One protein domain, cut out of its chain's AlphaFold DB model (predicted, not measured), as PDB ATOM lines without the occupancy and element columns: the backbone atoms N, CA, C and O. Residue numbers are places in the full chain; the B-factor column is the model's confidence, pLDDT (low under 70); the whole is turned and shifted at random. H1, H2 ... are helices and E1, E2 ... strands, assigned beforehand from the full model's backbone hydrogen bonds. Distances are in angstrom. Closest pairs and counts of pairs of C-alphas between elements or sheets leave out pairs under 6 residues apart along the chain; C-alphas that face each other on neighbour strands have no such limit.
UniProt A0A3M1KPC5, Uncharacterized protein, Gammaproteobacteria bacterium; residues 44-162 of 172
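Overview. This is residues 44 to 162 of the 172 residues of an uncharacterized protein of Gammaproteobacteria bacterium (UniProt A0A3M1KPC5). A strongly twisted four-stranded sheet, curled like part of a barrel, has H2, H3 and H4 on one face, while H5 crosses its longest strand, E3. H1 packs on H4 and, with residues 44 to 47, on H5; residues 157 to 162 stick out. The printed part has 119 residues with five named helices and four named strands, ordered H1 H2 E1 H3 H4 E2 E3 E4 H5; the antiparallel sheet runs E1 E4 E3 E2. The class is mixed, and the whole is compact, with a radius of gyration of the C-alphas of 14.3 A and spans of 39 by 32 by 24 A.

Along the chain. E3, residues 124 to 135, is 34.2 A long; E2 is residues 115 to 121, E4 138 to 144 and E1 89 to 92. H2, residues 63 to 77, spans 21.0 A, H1, 44 to 57, 20.0 A, and H5, 147 to 160, 19.6 A; H3 is 99 to 108 and H4 110 to 113. C-alpha 44 is at (1.852, -24.654, 46.828), C-alpha 160 at (18.225, -11.380, 51.071).

Arrangement. E2, E3 and E4 form a meander, each strand the antiparallel neighbour of the one before. N 117 and O 128 are 2.8 A apart, N 133 and O 140 2.8 A, N 91 and O 139 2.8 A. H3 runs across E3 at 71 degrees on the local plane; the closest C-alphas, Ala 106 and Pro 132, are 5.8 A apart. H2 makes two layers with the sheet, at a height over the sheet of 9.7 A. H1 touches H4, closest at C-alphas 53 and 111, 4.4 A. Every O i to N i+4 pair is within hydrogen-bond range in H1, H2, H3 and H5; H4 is too short for one.

Size, cuts and confidence. C-alphas 94 and 162, the farthest apart, are 42.8 A apart. The printed part has no cut; the link H2 to E1 is long. The mean pLDDT of the printed part is 72.3, with residues 44 to 61, 83 to 86, 120 to 126 and 145 to 162 under 70.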
ATOM      1  N   GLY A  44       0.908 -24.142  47.831       54.66
ATOM      2  CA  GLY A  44       1.852 -24.654  46.828       54.66
ATOM      3  C   GLY A  44       1.769 -23.937  45.475       54.66
ATOM      4  O   GLY A  44       2.792 -23.737  44.823       54.66
ATOM      5  N   GLN A  45       0.578 -23.479  45.079       61.34
ATOM      6  CA  GLN A  45       0.404 -22.652  43.884       61.34
ATOM      7  C   GLN A  45       0.961 -21.247  44.100       61.34
ATOM      8  O   GLN A  45       1.540 -20.685  43.179       61.34
ATOM      9  N   VAL A  46       0.834 -20.695  45.309       58.62
ATOM     10  CA  VAL A  46       1.415 -19.389  45.659       58.62
ATOM     11  C   VAL A  46       2.936 -19.427  45.535       58.62
ATOM     12  O   VAL A  46       3.512 -18.550  44.899       58.62
ATOM     13  N   ALA A  47       3.586 -20.462  46.077       56.44
ATOM     14  CA  ALA A  47       5.035 -20.622  45.960       56.44
ATOM     15  C   ALA A  47       5.485 -20.727  44.490       56.44
ATOM     16  O   ALA A  47       6.375 -19.990  44.073       56.44
ATOM     17  N   ALA A  48       4.822 -21.569  43.687       57.28
ATOM     18  CA  ALA A  48       5.129 -21.717  42.263       57.28
ATOM     19  C   ALA A  48       4.923 -20.410  41.475       57.28
ATOM     20  O   ALA A  48       5.801 -19.999  40.719       57.28
ATOM     21  N   ARG A  49       3.806 -19.710  41.706       63.22
ATOM     22  CA  ARG A  49       3.476 -18.436  41.046       63.22
ATOM     23  C   ARG A  49       4.427 -17.304  41.447       63.22
ATOM     24  O   ARG A  49       4.673 -16.403  40.650       63.22
ATOM     25  N   VAL A  50       4.995 -17.345  42.653       60.53
ATOM     26  CA  VAL A  50       6.058 -16.412  43.048       60.53
ATOM     27  C   VAL A  50       7.388 -16.761  42.378       60.53
ATOM     28  O   VAL A  50       8.069 -15.862  41.901       60.53
ATOM     29  N   THR A  51       7.755 -18.035  42.262       55.62
ATOM     30  CA  THR A  51       8.944 -18.418  41.477       55.62
ATOM     31  C   THR A  51       8.810 -17.999  40.004       55.62
ATOM     32  O   THR A  51       9.768 -17.517  39.392       55.62
ATOM     33  N   GLU A  52       7.606 -18.107  39.438       60.50
ATOM     34  CA  GLU A  52       7.288 -17.551  38.117       60.50
ATOM     35  C   GLU A  52       7.395 -16.022  38.095       60.50
ATOM     36  O   GLU A  52       7.960 -15.476  37.149       60.50
ATOM     37  N   MET A  53       6.918 -15.324  39.132       59.59
ATOM     38  CA  MET A  53       7.072 -13.870  39.270       59.59
ATOM     39  C   MET A  53       8.541 -13.455  39.201       59.59
ATOM     40  O   MET A  53       8.866 -12.525  38.473       59.59
ATOM     41  N   GLU A  54       9.445 -14.134  39.899       55.09
ATOM     42  CA  GLU A  54      10.875 -13.799  39.854       55.09
ATOM     43  C   GLU A  54      11.506 -14.044  38.493       55.09
ATOM     44  O   GLU A  54      12.308 -13.238  38.021       55.09
ATOM     45  N   SER A  55      11.096 -15.124  37.831       50.94
ATOM     46  CA  SER A  55      11.532 -15.429  36.471       50.94
ATOM     47  C   SER A  55      10.993 -14.401  35.467       50.94
ATOM     48  O   SER A  55      11.699 -14.021  34.540       50.94
ATOM     49  N   ALA A  56       9.772 -13.897  35.673       55.00
ATOM     50  CA  ALA A  56       9.141 -12.867  34.844       55.00
ATOM     51  C   ALA A  56       9.648 -11.446  35.151       55.00
ATOM     52  O   ALA A  56       9.657 -10.590  34.266       55.00
ATOM     53  N   LEU A  57      10.112 -11.180  36.377       53.50
ATOM     54  CA  LEU A  57      10.754  -9.915  36.749       53.50
ATOM     55  C   LEU A  57      12.071  -9.693  35.988       53.50
ATOM     56  O   LEU A  57      12.471  -8.546  35.798       53.50
ATOM     57  N   LEU A  58      12.700 -10.757  35.481       51.69
ATOM     58  CA  LEU A  58      13.849 -10.654  34.575       51.69
ATOM     59  C   LEU A  58      13.475 -10.017  33.215       51.69
ATOM     60  O   LEU A  58      14.339  -9.416  32.577       51.69
ATOM     61  N   ASP A  59      12.193 -10.050  32.826       54.47
ATOM     62  CA  ASP A  59      11.621  -9.442  31.607       54.47
ATOM     63  C   ASP A  59      10.981  -8.048  31.854       54.47
ATOM     64  O   ASP A  59      10.446  -7.420  30.939       54.47
ATOM     65  N   ALA A  60      11.036  -7.515  33.084       58.22
ATOM     66  CA  ALA A  60      10.260  -6.347  33.540       58.22
ATOM     67  C   ALA A  60      10.728  -4.958  33.040       58.22
ATOM     68  O   ALA A  60      10.354  -3.936  33.620       58.22
ATOM     69  N   HIS A  61      11.529  -4.885  31.977       65.62
ATOM     70  CA  HIS A  61      12.072  -3.616  31.468       65.62
ATOM     71  C   HIS A  61      11.105  -2.839  30.558       65.62
ATOM     72  O   HIS A  61      11.443  -1.743  30.109       65.62
ATOM     73  N   ASP A  62       9.908  -3.369  30.286       76.06
ATOM     74  CA  ASP A  62       8.896  -2.659  29.505       76.06
ATOM     75  C   ASP A  62       8.375  -1.412  30.270       76.06
ATOM     76  O   ASP A  62       7.816  -1.539  31.367       76.06
ATOM     77  N   PRO A  63       8.505  -0.191  29.709       79.25
ATOM     78  CA  PRO A  63       8.100   1.043  30.386       79.25
ATOM     79  C   PRO A  63       6.603   1.118  30.708       79.25
ATOM     80  O   PRO A  63       6.203   1.751  31.692       79.25
ATOM     81  N   ARG A  64       5.755   0.489  29.886       81.50
ATOM     82  CA  ARG A  64       4.306   0.448  30.097       81.50
ATOM     83  C   ARG A  64       3.973  -0.447  31.281       81.50
ATOM     84  O   ARG A  64       3.148  -0.060  32.109       81.50
ATOM     85  N   PHE A  65       4.635  -1.598  31.389       82.94
ATOM     86  CA  PHE A  65       4.492  -2.477  32.548       82.94
ATOM     87  C   PHE A  65       4.893  -1.766  33.845       82.94
ATOM     88  O   PHE A  65       4.105  -1.748  34.790       82.94
ATOM     89  N   VAL A  66       6.060  -1.112  33.867       82.25
ATOM     90  CA  VAL A  66       6.522  -0.348  35.041       82.25
ATOM     91  C   VAL A  66       5.501   0.720  35.435       82.25
ATOM     92  O   VAL A  66       5.103   0.791  36.597       82.25
ATOM     93  N   SER A  67       4.992   1.493  34.467       85.00
ATOM     94  CA  SER A  67       3.978   2.523  34.734       85.00
ATOM     95  C   SER A  67       2.686   1.954  35.330       85.00
ATOM     96  O   SER A  67       2.109   2.553  36.241       85.00
ATOM     97  N   VAL A  68       2.219   0.809  34.827       86.62
ATOM     98  CA  VAL A  68       1.016   0.139  35.339       86.62
ATOM     99  C   VAL A  68       1.249  -0.394  36.748       86.62
ATOM    100  O   VAL A  68       0.442  -0.121  37.636       86.62
ATOM    101  N   ARG A  69       2.361  -1.098  36.967       84.25
ATOM    102  CA  ARG A  69       2.731  -1.653  38.271       84.25
ATOM    103  C   ARG A  69       2.804  -0.560  39.333       84.25
ATOM    104  O   ARG A  69       2.193  -0.700  40.388       84.25
ATOM    105  N   ASP A  70       3.496   0.538  39.044       83.69
ATOM    106  CA  ASP A  70       3.684   1.626  40.005       83.69
ATOM    107  C   ASP A  70       2.351   2.315  40.338       83.69
ATOM    108  O   ASP A  70       2.071   2.607  41.503       83.69
ATOM    109  N   ARG A  71       1.474   2.499  39.340       87.19
ATOM    110  CA  ARG A  71       0.132   3.068  39.539       87.19
ATOM    111  C   ARG A  71      -0.751   2.170  40.407       87.19
ATOM    112  O   ARG A  71      -1.434   2.669  41.300       87.19
ATOM    113  N   LEU A  72      -0.740   0.860  40.160       87.12
ATOM    114  CA  LEU A  72      -1.514  -0.108  40.943       87.12
ATOM    115  C   LEU A  72      -0.971  -0.239  42.369       87.12
ATOM    116  O   LEU A  72      -1.752  -0.227  43.319       87.12
ATOM    117  N   ALA A  73       0.352  -0.267  42.537       82.50
ATOM    118  CA  ALA A  73       0.989  -0.252  43.851       82.50
ATOM    119  C   ALA A  73       0.625   1.014  44.640       82.50
ATOM    120  O   ALA A  73       0.289   0.933  45.821       82.50
ATOM    121  N   GLN A  74       0.616   2.184  43.995       83.88
ATOM    122  CA  GLN A  74       0.191   3.428  44.635       83.88
ATOM    123  C   GLN A  74      -1.291   3.391  45.038       83.88
ATOM    124  O   GLN A  74      -1.621   3.788  46.154       83.88
ATOM    125  N   ALA A  75      -2.172   2.882  44.170       84.50
ATOM    126  CA  ALA A  75      -3.594   2.725  44.480       84.50
ATOM    127  C   ALA A  75      -3.823   1.786  45.678       84.50
ATOM    128  O   ALA A  75      -4.674   2.059  46.525       84.50
ATOM    129  N   LEU A  76      -3.026   0.719  45.786       81.06
ATOM    130  CA  LEU A  76      -3.036  -0.173  46.944       81.06
ATOM    131  C   LEU A  76      -2.586   0.543  48.213       81.06
ATOM    132  O   LEU A  76      -3.320   0.532  49.195       81.06
ATOM    133  N   LEU A  77      -1.436   1.220  48.188       78.38
ATOM    134  CA  LEU A  77      -0.890   1.929  49.353       78.38
ATOM    135  C   LEU A  77      -1.791   3.072  49.843       78.38
ATOM    136  O   LEU A  77      -1.808   3.377  51.033       78.38
ATOM    137  N   GLN A  78      -2.536   3.711  48.939       82.75
ATOM    138  CA  GLN A  78      -3.496   4.768  49.273       82.75
ATOM    139  C   GLN A  78      -4.831   4.228  49.798       82.75
ATOM    140  O   GLN A  78      -5.636   4.999  50.325       82.75
ATOM    141  N   SER A  79      -5.088   2.924  49.670       80.12
ATOM    142  CA  SER A  79      -6.310   2.318  50.181       80.12
ATOM    143  C   SER A  79      -6.311   2.339  51.713       80.12
ATOM    144  O   SER A  79      -5.418   1.761  52.334       80.12
ATOM    145  N   PRO A  80      -7.353   2.892  52.366       74.81
ATOM    146  CA  PRO A  80      -7.488   2.848  53.825       74.81
ATOM    147  C   PRO A  80      -7.511   1.422  54.395       74.81
ATOM    148  O   PRO A  80      -7.278   1.222  55.583       74.81
ATOM    149  N   ARG A  81      -7.817   0.433  53.545       70.06
ATOM    150  CA  ARG A  81      -7.888  -0.989  53.898       70.06
ATOM    151  C   ARG A  81      -6.540  -1.701  53.799       70.06
ATOM    152  O   ARG A  81      -6.427  -2.816  54.280       70.06
ATOM    153  N   PHE A  82      -5.515  -1.071  53.228       70.19
ATOM    154  CA  PHE A  82      -4.194  -1.684  53.065       70.19
ATOM    155  C   PHE A  82      -3.480  -1.967  54.391       70.19
ATOM    156  O   PHE A  82      -2.755  -2.951  54.514       70.19
ATOM    157  N   SER A  83      -3.721  -1.139  55.410       62.25
ATOM    158  CA  SER A  83      -3.230  -1.366  56.776       62.25
ATOM    159  C   SER A  83      -3.987  -2.476  57.513       62.25
ATOM    160  O   SER A  83      -3.517  -2.973  58.534       62.25
ATOM    161  N   GLN A  84      -5.145  -2.889  56.994       66.50
ATOM    162  CA  GLN A  84      -5.966  -3.971  57.522       66.50
ATOM    163  C   GLN A  84      -5.617  -5.233  56.738       66.50
ATOM    164  O   GLN A  84      -6.364  -5.633  55.851       66.50
ATOM    165  N   ALA A  85      -4.458  -5.813  57.062       60.91
ATOM    166  CA  ALA A  85      -3.741  -6.898  56.375       60.91
ATOM    167  C   ALA A  85      -4.547  -8.147  55.941       60.91
ATOM    168  O   ALA A  85      -3.986  -9.027  55.296       60.91
ATOM    169  N   ASP A  86      -5.836  -8.221  56.263       66.62
ATOM    170  CA  ASP A  86      -6.756  -9.311  55.942       66.62
ATOM    171  C   ASP A  86      -7.915  -8.862  55.022       66.62
ATOM    172  O   ASP A  86      -8.891  -9.588  54.840       66.62
ATOM    173  N   THR A  87      -7.842  -7.660  54.437       72.75
ATOM    174  CA  THR A  87      -8.929  -7.090  53.625       72.75
ATOM    175  C   THR A  87      -8.582  -7.027  52.144       72.75
ATOM    176  O   THR A  87      -7.567  -6.451  51.754       72.75
ATOM    177  N   ALA A  88      -9.478  -7.548  51.301       81.31
ATOM    178  CA  ALA A  88      -9.378  -7.385  49.856       81.31
ATOM    179  C   ALA A  88      -9.555  -5.913  49.436       81.31
ATOM    180  O   ALA A  88     -10.432  -5.192  49.930       81.31
ATOM    181  N   ILE A  89      -8.725  -5.464  48.498       84.69
ATOM    182  CA  ILE A  89      -8.740  -4.102  47.960       84.69
ATOM    183  C   ILE A  89      -9.250  -4.152  46.529       84.69
ATOM    184  O   ILE A  89      -8.744  -4.902  45.706       84.69
ATOM    185  N   HIS A  90     -10.270  -3.357  46.231       89.06
ATOM    186  CA  HIS A  90     -10.904  -3.349  44.919       89.06
ATOM    187  C   HIS A  90     -10.474  -2.097  44.159       89.06
ATOM    188  O   HIS A  90     -10.579  -0.985  44.680       89.06
ATOM    189  N   ILE A  91     -10.020  -2.283  42.926       88.06
ATOM    190  CA  ILE A  91      -9.632  -1.221  42.006       88.06
ATOM    191  C   ILE A  91     -10.573  -1.285  40.806       88.06
ATOM    192  O   ILE A  91     -10.656  -2.300  40.116       88.06
ATOM    193  N   ASP A  92     -11.284  -0.190  40.555       89.50
ATOM    194  CA  ASP A  92     -12.116  -0.059  39.363       89.50
ATOM    195  C   ASP A  92     -11.233   0.193  38.131       89.50
ATOM    196  O   ASP A  92     -10.446   1.146  38.081       89.50
ATOM    197  N   LEU A  93     -11.356  -0.685  37.137       89.94
ATOM    198  CA  LEU A  93     -10.645  -0.600  35.866       89.94
ATOM    199  C   LEU A  93     -11.414   0.202  34.812       89.94
ATOM    200  O   LEU A  93     -10.824   0.557  33.796       89.94
ATOM    201  N   SER A  94     -12.694   0.524  35.029       88.00
ATOM    202  CA  SER A  94     -13.553   1.169  34.024       88.00
ATOM    203  C   SER A  94     -13.008   2.508  33.508       88.00
ATOM    204  O   SER A  94     -13.235   2.868  32.355       88.00
ATOM    205  N   GLN A  95     -12.244   3.225  34.338       83.62
ATOM    206  CA  GLN A  95     -11.630   4.513  33.994       83.62
ATOM    207  C   GLN A  95     -10.123   4.418  33.721       83.62
ATOM    208  O   GLN A  95      -9.453   5.436  33.525       83.62
ATOM    209  N   GLN A  96      -9.556   3.210  33.711       84.62
ATOM    210  CA  GLN A  96      -8.130   3.012  33.484       84.62
ATOM    211  C   GLN A  96      -7.833   2.948  31.986       84.62
ATOM    212  O   GLN A  96      -8.354   2.099  31.268       84.62
ATOM    213  N   LYS A  97      -6.905   3.790  31.516       86.50
ATOM    214  CA  LYS A  97      -6.423   3.753  30.120       86.50
ATOM    215  C   LYS A  97      -5.839   2.396  29.714       86.50
ATOM    216  O   LYS A  97      -5.846   2.056  28.538       86.50
ATOM    217  N   ASP A  98      -5.333   1.639  30.684       88.94
ATOM    218  CA  ASP A  98      -4.655   0.359  30.481       88.94
ATOM    219  C   ASP A  98      -5.504  -0.840  30.942       88.94
ATOM    220  O   ASP A  98      -4.949  -1.902  31.204       88.94
ATOM    221  N   ALA A  99      -6.832  -0.693  31.051       88.38
ATOM    222  CA  ALA A  99      -7.726  -1.709  31.621       88.38
ATOM    223  C   ALA A  99      -7.542  -3.112  31.017       88.38
ATOM    224  O   ALA A  99      -7.341  -4.070  31.757       88.38
ATOM    225  N   GLU A 100      -7.537  -3.234  29.686       88.00
ATOM    226  CA  GLU A 100      -7.361  -4.529  29.007       88.00
ATOM    227  C   GLU A 100      -5.964  -5.122  29.219       88.00
ATOM    228  O   GLU A 100      -5.809  -6.330  29.366       88.00
ATOM    229  N   PHE A 101      -4.931  -4.278  29.291       87.62
ATOM    230  CA  PHE A 101      -3.571  -4.741  29.560       87.62
ATOM    231  C   PHE A 101      -3.420  -5.214  31.010       87.62
ATOM    232  O   PHE A 101      -2.787  -6.233  31.264       87.62
ATOM    233  N   ILE A 102      -4.049  -4.515  31.956       89.12
ATOM    234  CA  ILE A 102      -4.118  -4.931  33.359       89.12
ATOM    235  C   ILE A 102      -4.859  -6.265  33.481       89.12
ATOM    236  O   ILE A 102      -4.379  -7.140  34.197       89.12
ATOM    237  N   ARG A 103      -5.980  -6.446  32.766       89.00
ATOM    238  CA  ARG A 103      -6.704  -7.725  32.746       89.00
ATOM    239  C   ARG A 103      -5.837  -8.859  32.224       89.00
ATOM    240  O   ARG A 103      -5.671  -9.847  32.925       89.00
ATOM    241  N   TYR A 104      -5.219  -8.660  31.060       86.81
ATOM    242  CA  TYR A 104      -4.296  -9.630  30.478       86.81
ATOM    243  C   TYR A 104      -3.197 -10.028  31.470       86.81
ATOM    244  O   TYR A 104      -2.952 -11.210  31.687       86.81
ATOM    245  N   LEU A 105      -2.557  -9.051  32.117       85.62
ATOM    246  CA  LEU A 105      -1.519  -9.337  33.103       85.62
ATOM    247  C   LEU A 105      -2.067 -10.078  34.327       85.62
ATOM    248  O   LEU A 105      -1.404 -10.978  34.817       85.62
ATOM    249  N   ALA A 106      -3.250  -9.731  34.827       86.19
ATOM    250  CA  ALA A 106      -3.832 -10.392  35.992       86.19
ATOM    251  C   ALA A 106      -4.321 -11.821  35.694       86.19
ATOM    252  O   ALA A 106      -4.290 -12.669  36.577       86.19
ATOM    253  N   GLU A 107      -4.757 -12.108  34.470       84.06
ATOM    254  CA  GLU A 107      -5.251 -13.434  34.083       84.06
ATOM    255  C   GLU A 107      -4.103 -14.361  33.658       84.06
ATOM    256  O   GLU A 107      -3.978 -15.475  34.166       84.06
ATOM    257  N   GLU A 108      -3.213 -13.874  32.790       81.25
ATOM    258  CA  GLU A 108      -2.168 -14.690  32.159       81.25
ATOM    259  C   GLU A 108      -0.851 -14.682  32.939       81.25
ATOM    260  O   GLU A 108      -0.087 -15.645  32.896       81.25
ATOM    261  N   LYS A 109      -0.548 -13.582  33.639       79.94
ATOM    262  CA  LYS A 109       0.718 -13.396  34.369       79.94
ATOM    263  C   LYS A 109       0.523 -12.733  35.742       79.94
ATOM    264  O   LYS A 109       1.226 -11.765  36.048       79.94
ATOM    265  N   PRO A 110      -0.388 -13.223  36.605       77.81
ATOM    266  CA  PRO A 110      -0.743 -12.547  37.858       77.81
ATOM    267  C   PRO A 110       0.443 -12.317  38.801       77.81
ATOM    268  O   PRO A 110       0.447 -11.355  39.570       77.81
ATOM    269  N   GLY A 111       1.492 -13.142  38.701       75.56
ATOM    270  CA  GLY A 111       2.758 -12.915  39.397       75.56
ATOM    271  C   GLY A 111       3.344 -11.525  39.120       75.56
ATOM    272  O   GLY A 111       3.789 -10.855  40.041       75.56
ATOM    273  N   MET A 112       3.246 -11.018  37.888       78.94
ATOM    274  CA  MET A 112       3.759  -9.692  37.515       78.94
ATOM    275  C   MET A 112       3.002  -8.531  38.176       78.94
ATOM    276  O   MET A 112       3.551  -7.440  38.316       78.94
ATOM    277  N   LEU A 113       1.747  -8.743  38.575       83.19
ATOM    278  CA  LEU A 113       0.937  -7.741  39.271       83.19
ATOM    279  C   LEU A 113       0.828  -8.002  40.774       83.19
ATOM    280  O   LEU A 113       0.175  -7.224  41.468       83.19
ATOM    281  N   THR A 114       1.462  -9.062  41.276       81.25
ATOM    282  CA  THR A 114       1.495  -9.393  42.701       81.25
ATOM    283  C   THR A 114       2.304  -8.348  43.457       81.25
ATOM    284  O   THR A 114       3.404  -7.973  43.051       81.25
ATOM    285  N   VAL A 115       1.762  -7.869  44.577       79.31
ATOM    286  CA  VAL A 115       2.427  -6.862  45.412       79.31
ATOM    287  C   VAL A 115       2.863  -7.497  46.719       79.31
ATOM    288  O   VAL A 115       2.040  -8.001  47.481       79.31
ATOM    289  N   ILE A 116       4.167  -7.447  46.984       78.00
ATOM    290  CA  ILE A 116       4.768  -7.917  48.231       78.00
ATOM    291  C   ILE A 116       5.140  -6.704  49.075       78.00
ATOM    292  O   ILE A 116       5.894  -5.835  48.637       78.00
ATOM    293  N   TYR A 117       4.616  -6.652  50.294       73.62
ATOM    294  CA  TYR A 117       4.858  -5.570  51.238       73.62
ATOM    295  C   TYR A 117       5.365  -6.115  52.569       73.62
ATOM    296  O   TYR A 117       4.858  -7.111  53.079       73.62
ATOM    297  N   TYR A 118       6.356  -5.448  53.154       73.25
ATOM    298  CA  TYR A 118       6.895  -5.802  54.463       73.25
ATOM    299  C   TYR A 118       6.419  -4.784  55.494       73.25
ATOM    300  O   TYR A 118       6.783  -3.611  55.432       73.25
ATOM    301  N   VAL A 119       5.630  -5.245  56.459       70.12
ATOM    302  CA  VAL A 119       5.182  -4.447  57.602       70.12
ATOM    303  C   VAL A 119       6.043  -4.809  58.806       70.12
ATOM    304  O   VAL A 119       6.274  -5.987  59.072       70.12
ATOM    305  N   GLN A 120       6.506  -3.817  59.565       66.88
ATOM    306  CA  GLN A 120       6.987  -4.065  60.924       66.88
ATOM    307  C   GLN A 120       5.823  -3.881  61.891       66.88
ATOM    308  O   GLN A 120       5.309  -2.773  62.029       66.88
ATOM    309  N   GLN A 121       5.411  -4.964  62.542       63.81
ATOM    310  CA  GLN A 121       4.351  -4.954  63.542       63.81
ATOM    311  C   GLN A 121       4.863  -5.690  64.784       63.81
ATOM    312  O   GLN A 121       5.394  -6.793  64.674       63.81
ATOM    313  N   ASP A 122       4.776  -5.049  65.950       63.69
ATOM    314  CA  ASP A 122       5.201  -5.612  67.242       63.69
ATOM    315  C   ASP A 122       6.659  -6.120  67.270       63.69
ATOM    316  O   ASP A 122       6.977  -7.132  67.885       63.69
ATOM    317  N   GLY A 123       7.569  -5.433  66.569       67.69
ATOM    318  CA  GLY A 123       8.987  -5.817  66.478       67.69
ATOM    319  C   GLY A 123       9.271  -6.995  65.538       67.69
ATOM    320  O   GLY A 123      10.434  -7.326  65.302       67.69
ATOM    321  N   HIS A 124       8.235  -7.586  64.942       60.78
ATOM    322  CA  HIS A 124       8.350  -8.646  63.953       60.78
ATOM    323  C   HIS A 124       8.124  -8.090  62.540       60.78
ATOM    324  O   HIS A 124       7.175  -7.352  62.270       60.78
ATOM    325  N   LYS A 125       9.014  -8.450  61.607       66.25
ATOM    326  CA  LYS A 125       8.795  -8.206  60.176       66.25
ATOM    327  C   LYS A 125       7.785  -9.229  59.667       66.25
ATOM    328  O   LYS A 125       8.066 -10.425  59.672       66.25
ATOM    329  N   ARG A 126       6.631  -8.759  59.204       68.56
ATOM    330  CA  ARG A 126       5.610  -9.571  58.544       68.56
ATOM    331  C   ARG A 126       5.571  -9.224  57.066       68.56
ATOM    332  O   ARG A 126       5.502  -8.055  56.696       68.56
ATOM    333  N   MET A 127       5.602 -10.247  56.226       71.94
ATOM    334  CA  MET A 127       5.387 -10.099  54.793       71.94
ATOM    335  C   MET A 127       3.900 -10.271  54.476       71.94
ATOM    336  O   MET A 127       3.266 -11.204  54.967       71.94
ATOM    337  N   LEU A 128       3.362  -9.369  53.665       75.12
ATOM    338  CA  LEU A 128       2.019  -9.419  53.102       75.12
ATOM    339  C   LEU A 128       2.140  -9.561  51.590       75.12
ATOM    340  O   LEU A 128       2.899  -8.827  50.958       75.12
ATOM    341  N   VAL A 129       1.390 -10.499  51.022       77.38
ATOM    342  CA  VAL A 129       1.369 -10.754  49.581       77.38
ATOM    343  C   VAL A 129      -0.049 -10.515  49.093       77.38
ATOM    344  O   VAL A 129      -0.969 -11.199  49.530       77.38
ATOM    345  N   TYR A 130      -0.229  -9.541  48.209       81.50
ATOM    346  CA  TYR A 130      -1.516  -9.227  47.600       81.50
ATOM    347  C   TYR A 130      -1.589  -9.829  46.204       81.50
ATOM    348  O   TYR A 130      -0.822  -9.450  45.313       81.50
ATOM    349  N   TRP A 131      -2.528 -10.753  46.029       84.50
ATOM    350  CA  TRP A 131      -2.751 -11.472  44.785       84.50
ATOM    351  C   TRP A 131      -3.814 -10.785  43.924       84.50
ATOM    352  O   TRP A 131      -4.888 -10.480  44.453       84.50
ATOM    353  N   PRO A 132      -3.538 -10.525  42.635       87.50
ATOM    354  CA  PRO A 132      -4.489  -9.890  41.736       87.50
ATOM    355  C   PRO A 132      -5.470 -10.905  41.137       87.50
ATOM    356  O   PRO A 132      -5.072 -11.952  40.630       87.50
ATOM    357  N   GLU A 133      -6.749 -10.544  41.113       86.19
ATOM    358  CA  GLU A 133      -7.813 -11.263  40.414       86.19
ATOM    359  C   GLU A 133      -8.719 -10.284  39.671       86.19
ATOM    360  O   GLU A 133      -8.971  -9.175  40.137       86.19
ATOM    361  N   VAL A 134      -9.243 -10.684  38.516       88.50
ATOM    362  CA  VAL A 134     -10.170  -9.855  37.739       88.50
ATOM    363  C   VAL A 134     -11.579 -10.402  37.879       88.50
ATOM    364  O   VAL A 134     -11.829 -11.595  37.735       88.50
ATOM    365  N   THR A 135     -12.533  -9.514  38.137       87.62
ATOM    366  CA  THR A 135     -13.963  -9.819  38.068       87.62
ATOM    367  C   THR A 135     -14.673  -8.676  37.356       87.62
ATOM    368  O   THR A 135     -14.838  -7.580  37.892       87.62
ATOM    369  N   GLY A 136     -15.080  -8.913  36.107       87.69
ATOM    370  CA  GLY A 136     -15.700  -7.886  35.271       87.69
ATOM    371  C   GLY A 136     -14.772  -6.683  35.072       87.69
ATOM    372  O   GLY A 136     -13.675  -6.811  34.532       87.69
ATOM    373  N   ALA A 137     -15.212  -5.491  35.475       89.06
ATOM    374  CA  ALA A 137     -14.426  -4.252  35.404       89.06
ATOM    375  C   ALA A 137     -13.618  -3.959  36.680       89.06
ATOM    376  O   ALA A 137     -13.137  -2.844  36.852       89.06
ATOM    377  N   THR A 138     -13.465  -4.926  37.582       89.44
ATOM    378  CA  THR A 138     -12.783  -4.726  38.864       89.44
ATOM    379  C   THR A 138     -11.569  -5.635  38.975       89.44
ATOM    380  O   THR A 138     -11.665  -6.836  38.728       89.44
ATOM    381  N   LEU A 139     -10.439  -5.052  39.370       90.38
ATOM    382  CA  LEU A 139      -9.261  -5.772  39.836       90.38
ATOM    383  C   LEU A 139      -9.335  -5.872  41.361       90.38
ATOM    384  O   LEU A 139      -9.430  -4.858  42.055       90.38
ATOM    385  N   ILE A 140      -9.316  -7.088  41.878       88.81
ATOM    386  CA  ILE A 140      -9.403  -7.412  43.295       88.81
ATOM    387  C   ILE A 140      -8.019  -7.866  43.742       88.81
ATOM    388  O   ILE A 140      -7.468  -8.824  43.215       88.81
ATOM    389  N   TYR A 141      -7.457  -7.163  44.713       86.25
ATOM    390  CA  TYR A 141      -6.223  -7.533  45.382       86.25
ATOM    391  C   TYR A 141      -6.548  -8.183  46.712       86.25
ATOM    392  O   TYR A 141      -6.909  -7.492  47.669       86.25
ATOM    393  N   THR A 142      -6.407  -9.500  46.780       84.19
ATOM    394  CA  THR A 142      -6.701 -10.257  47.995       84.19
ATOM    395  C   THR A 142      -5.404 -10.550  48.742       84.19
ATOM    396  O   THR A 142      -4.472 -11.092  48.141       84.19
ATOM    397  N   PRO A 143      -5.296 -10.195  50.035       78.56
ATOM    398  CA  PRO A 143      -4.144 -10.587  50.826       78.56
ATOM    399  C   PRO A 143      -4.154 -12.104  51.001       78.56
ATOM    400  O   PRO A 143      -5.131 -12.694  51.462       78.56
ATOM    401  N   ILE A 144      -3.051 -12.741  50.630       74.19
ATOM    402  CA  ILE A 144      -2.819 -14.143  50.939       74.19
ATOM    403  C   ILE A 144      -2.251 -14.190  52.358       74.19
ATOM    404  O   ILE A 144      -1.212 -13.600  52.647       74.19
ATOM    405  N   SER A 145      -2.929 -14.928  53.232       63.44
ATOM    406  CA  SER A 145      -2.481 -15.246  54.589       63.44
ATOM    407  C   SER A 145      -2.314 -16.764  54.705       63.44
ATOM    408  O   SER A 145      -3.163 -17.511  54.227       63.44
ATOM    409  N   GLY A 146      -1.230 -17.250  55.327       51.47
ATOM    410  CA  GLY A 146      -1.049 -18.686  55.606       51.47
ATOM    411  C   GLY A 146       0.371 -19.243  55.395       51.47
ATOM    412  O   GLY A 146       1.310 -18.477  55.169       51.47
ATOM    413  N   PRO A 147       0.545 -20.584  55.445       45.41
ATOM    414  CA  PRO A 147       1.851 -21.257  55.384       45.41
ATOM    415  C   PRO A 147       2.644 -20.955  54.106       45.41
ATOM    416  O   PRO A 147       3.870 -20.928  54.137       45.41
ATOM    417  N   GLY A 148       1.951 -20.687  52.994       46.69
ATOM    418  CA  GLY A 148       2.574 -20.319  51.719       46.69
ATOM    419  C   GLY A 148       3.346 -19.001  51.795       46.69
ATOM    420  O   GLY A 148       4.430 -18.906  51.236       46.69
ATOM    421  N   VAL A 149       2.862 -18.023  52.571       53.78
ATOM    422  CA  VAL A 149       3.574 -16.755  52.819       53.78
ATOM    423  C   VAL A 149       4.745 -16.947  53.785       53.78
ATOM    424  O   VAL A 149       5.755 -16.271  53.639       53.78
ATOM    425  N   ALA A 150       4.656 -17.899  54.720       51.66
ATOM    426  CA  ALA A 150       5.760 -18.241  55.623       51.66
ATOM    427  C   ALA A 150       6.904 -18.983  54.902       51.66
ATOM    428  O   ALA A 150       8.081 -18.714  55.150       51.66
ATOM    429  N   ALA A 151       6.574 -19.889  53.976       48.38
ATOM    430  CA  ALA A 151       7.555 -20.530  53.099       48.38
ATOM    431  C   ALA A 151       8.245 -19.487  52.208       48.38
ATOM    432  O   ALA A 151       9.470 -19.473  52.093       48.38
ATOM    433  N   LEU A 152       7.459 -18.555  51.667       53.47
ATOM    434  CA  LEU A 152       7.960 -17.456  50.858       53.47
ATOM    435  C   LEU A 152       8.841 -16.492  51.660       53.47
ATOM    436  O   LEU A 152       9.892 -16.092  51.175       53.47
ATOM    437  N   SER A 153       8.458 -16.144  52.895       50.38
ATOM    438  CA  SER A 153       9.253 -15.250  53.740       50.38
ATOM    439  C   SER A 153      10.578 -15.892  54.122       50.38
ATOM    440  O   SER A 153      11.599 -15.220  54.106       50.38
ATOM    441  N   SER A 154      10.578 -17.191  54.427       52.12
ATOM    442  CA  SER A 154      11.797 -17.941  54.747       52.12
ATOM    443  C   SER A 154      12.763 -17.962  53.559       52.12
ATOM    444  O   SER A 154      13.945 -17.671  53.717       52.12
ATOM    445  N   TRP A 155      12.234 -18.221  52.363       49.88
ATOM    446  CA  TRP A 155      12.999 -18.253  51.120       49.88
ATOM    447  C   TRP A 155      13.513 -16.860  50.691       49.88
ATOM    448  O   TRP A 155      14.672 -16.716  50.306       49.88
ATOM    449  N   LEU A 156      12.703 -15.803  50.828       48.75
ATOM    450  CA  LEU A 156      13.119 -14.416  50.557       48.75
ATOM    451  C   LEU A 156      14.156 -13.908  51.564       48.75
ATOM    452  O   LEU A 156      15.063 -13.180  51.173       48.75
ATOM    453  N   ILE A 157      14.052 -14.290  52.840       54.97
ATOM    454  CA  ILE A 157      15.069 -13.977  53.855       54.97
ATOM    455  C   ILE A 157      16.383 -14.694  53.515       54.97
ATOM    456  O   ILE A 157      17.426 -14.050  53.513       54.97
ATOM    457  N   GLU A 158      16.337 -15.973  53.129       51.06
ATOM    458  CA  GLU A 158      17.515 -16.720  52.659       51.06
ATOM    459  C   GLU A 158      18.185 -16.043  51.450       51.06
ATOM    460  O   GLU A 158      19.409 -15.937  51.388       51.06
ATOM    461  N   LYS A 159      17.394 -15.531  50.500       44.81
ATOM    462  CA  LYS A 159      17.906 -14.798  49.334       44.81
ATOM    463  C   LYS A 159      18.399 -13.389  49.656       44.81
ATOM    464  O   LYS A 159      19.325 -12.927  48.998       44.81
ATOM    465  N   ALA A 160      17.807 -12.713  50.638       45.34
ATOM    466  CA  ALA A 160      18.225 -11.380  51.071       45.34
ATOM    467  C   ALA A 160      19.507 -11.408  51.923       45.34
ATOM    468  O   ALA A 160      20.288 -10.461  51.855       45.34
ATOM    469  N   ASP A 161      19.732 -12.486  52.683       44.75
ATOM    470  CA  ASP A 161      20.977 -12.742  53.429       44.75
ATOM    471  C   ASP A 161      22.037 -13.489  52.601       44.75
ATOM    472  O   ASP A 161      23.177 -13.653  53.048       44.75
ATOM    473  N   ALA A 162      21.712 -13.919  51.377       42.06
ATOM    474  CA  ALA A 162      22.723 -14.416  50.457       42.06
ATOM    475  C   ALA A 162      23.707 -13.269  50.158       42.06
ATOM    476  O   ALA A 162      23.284 -12.212  49.675       42.06
TER     477      ALA A 162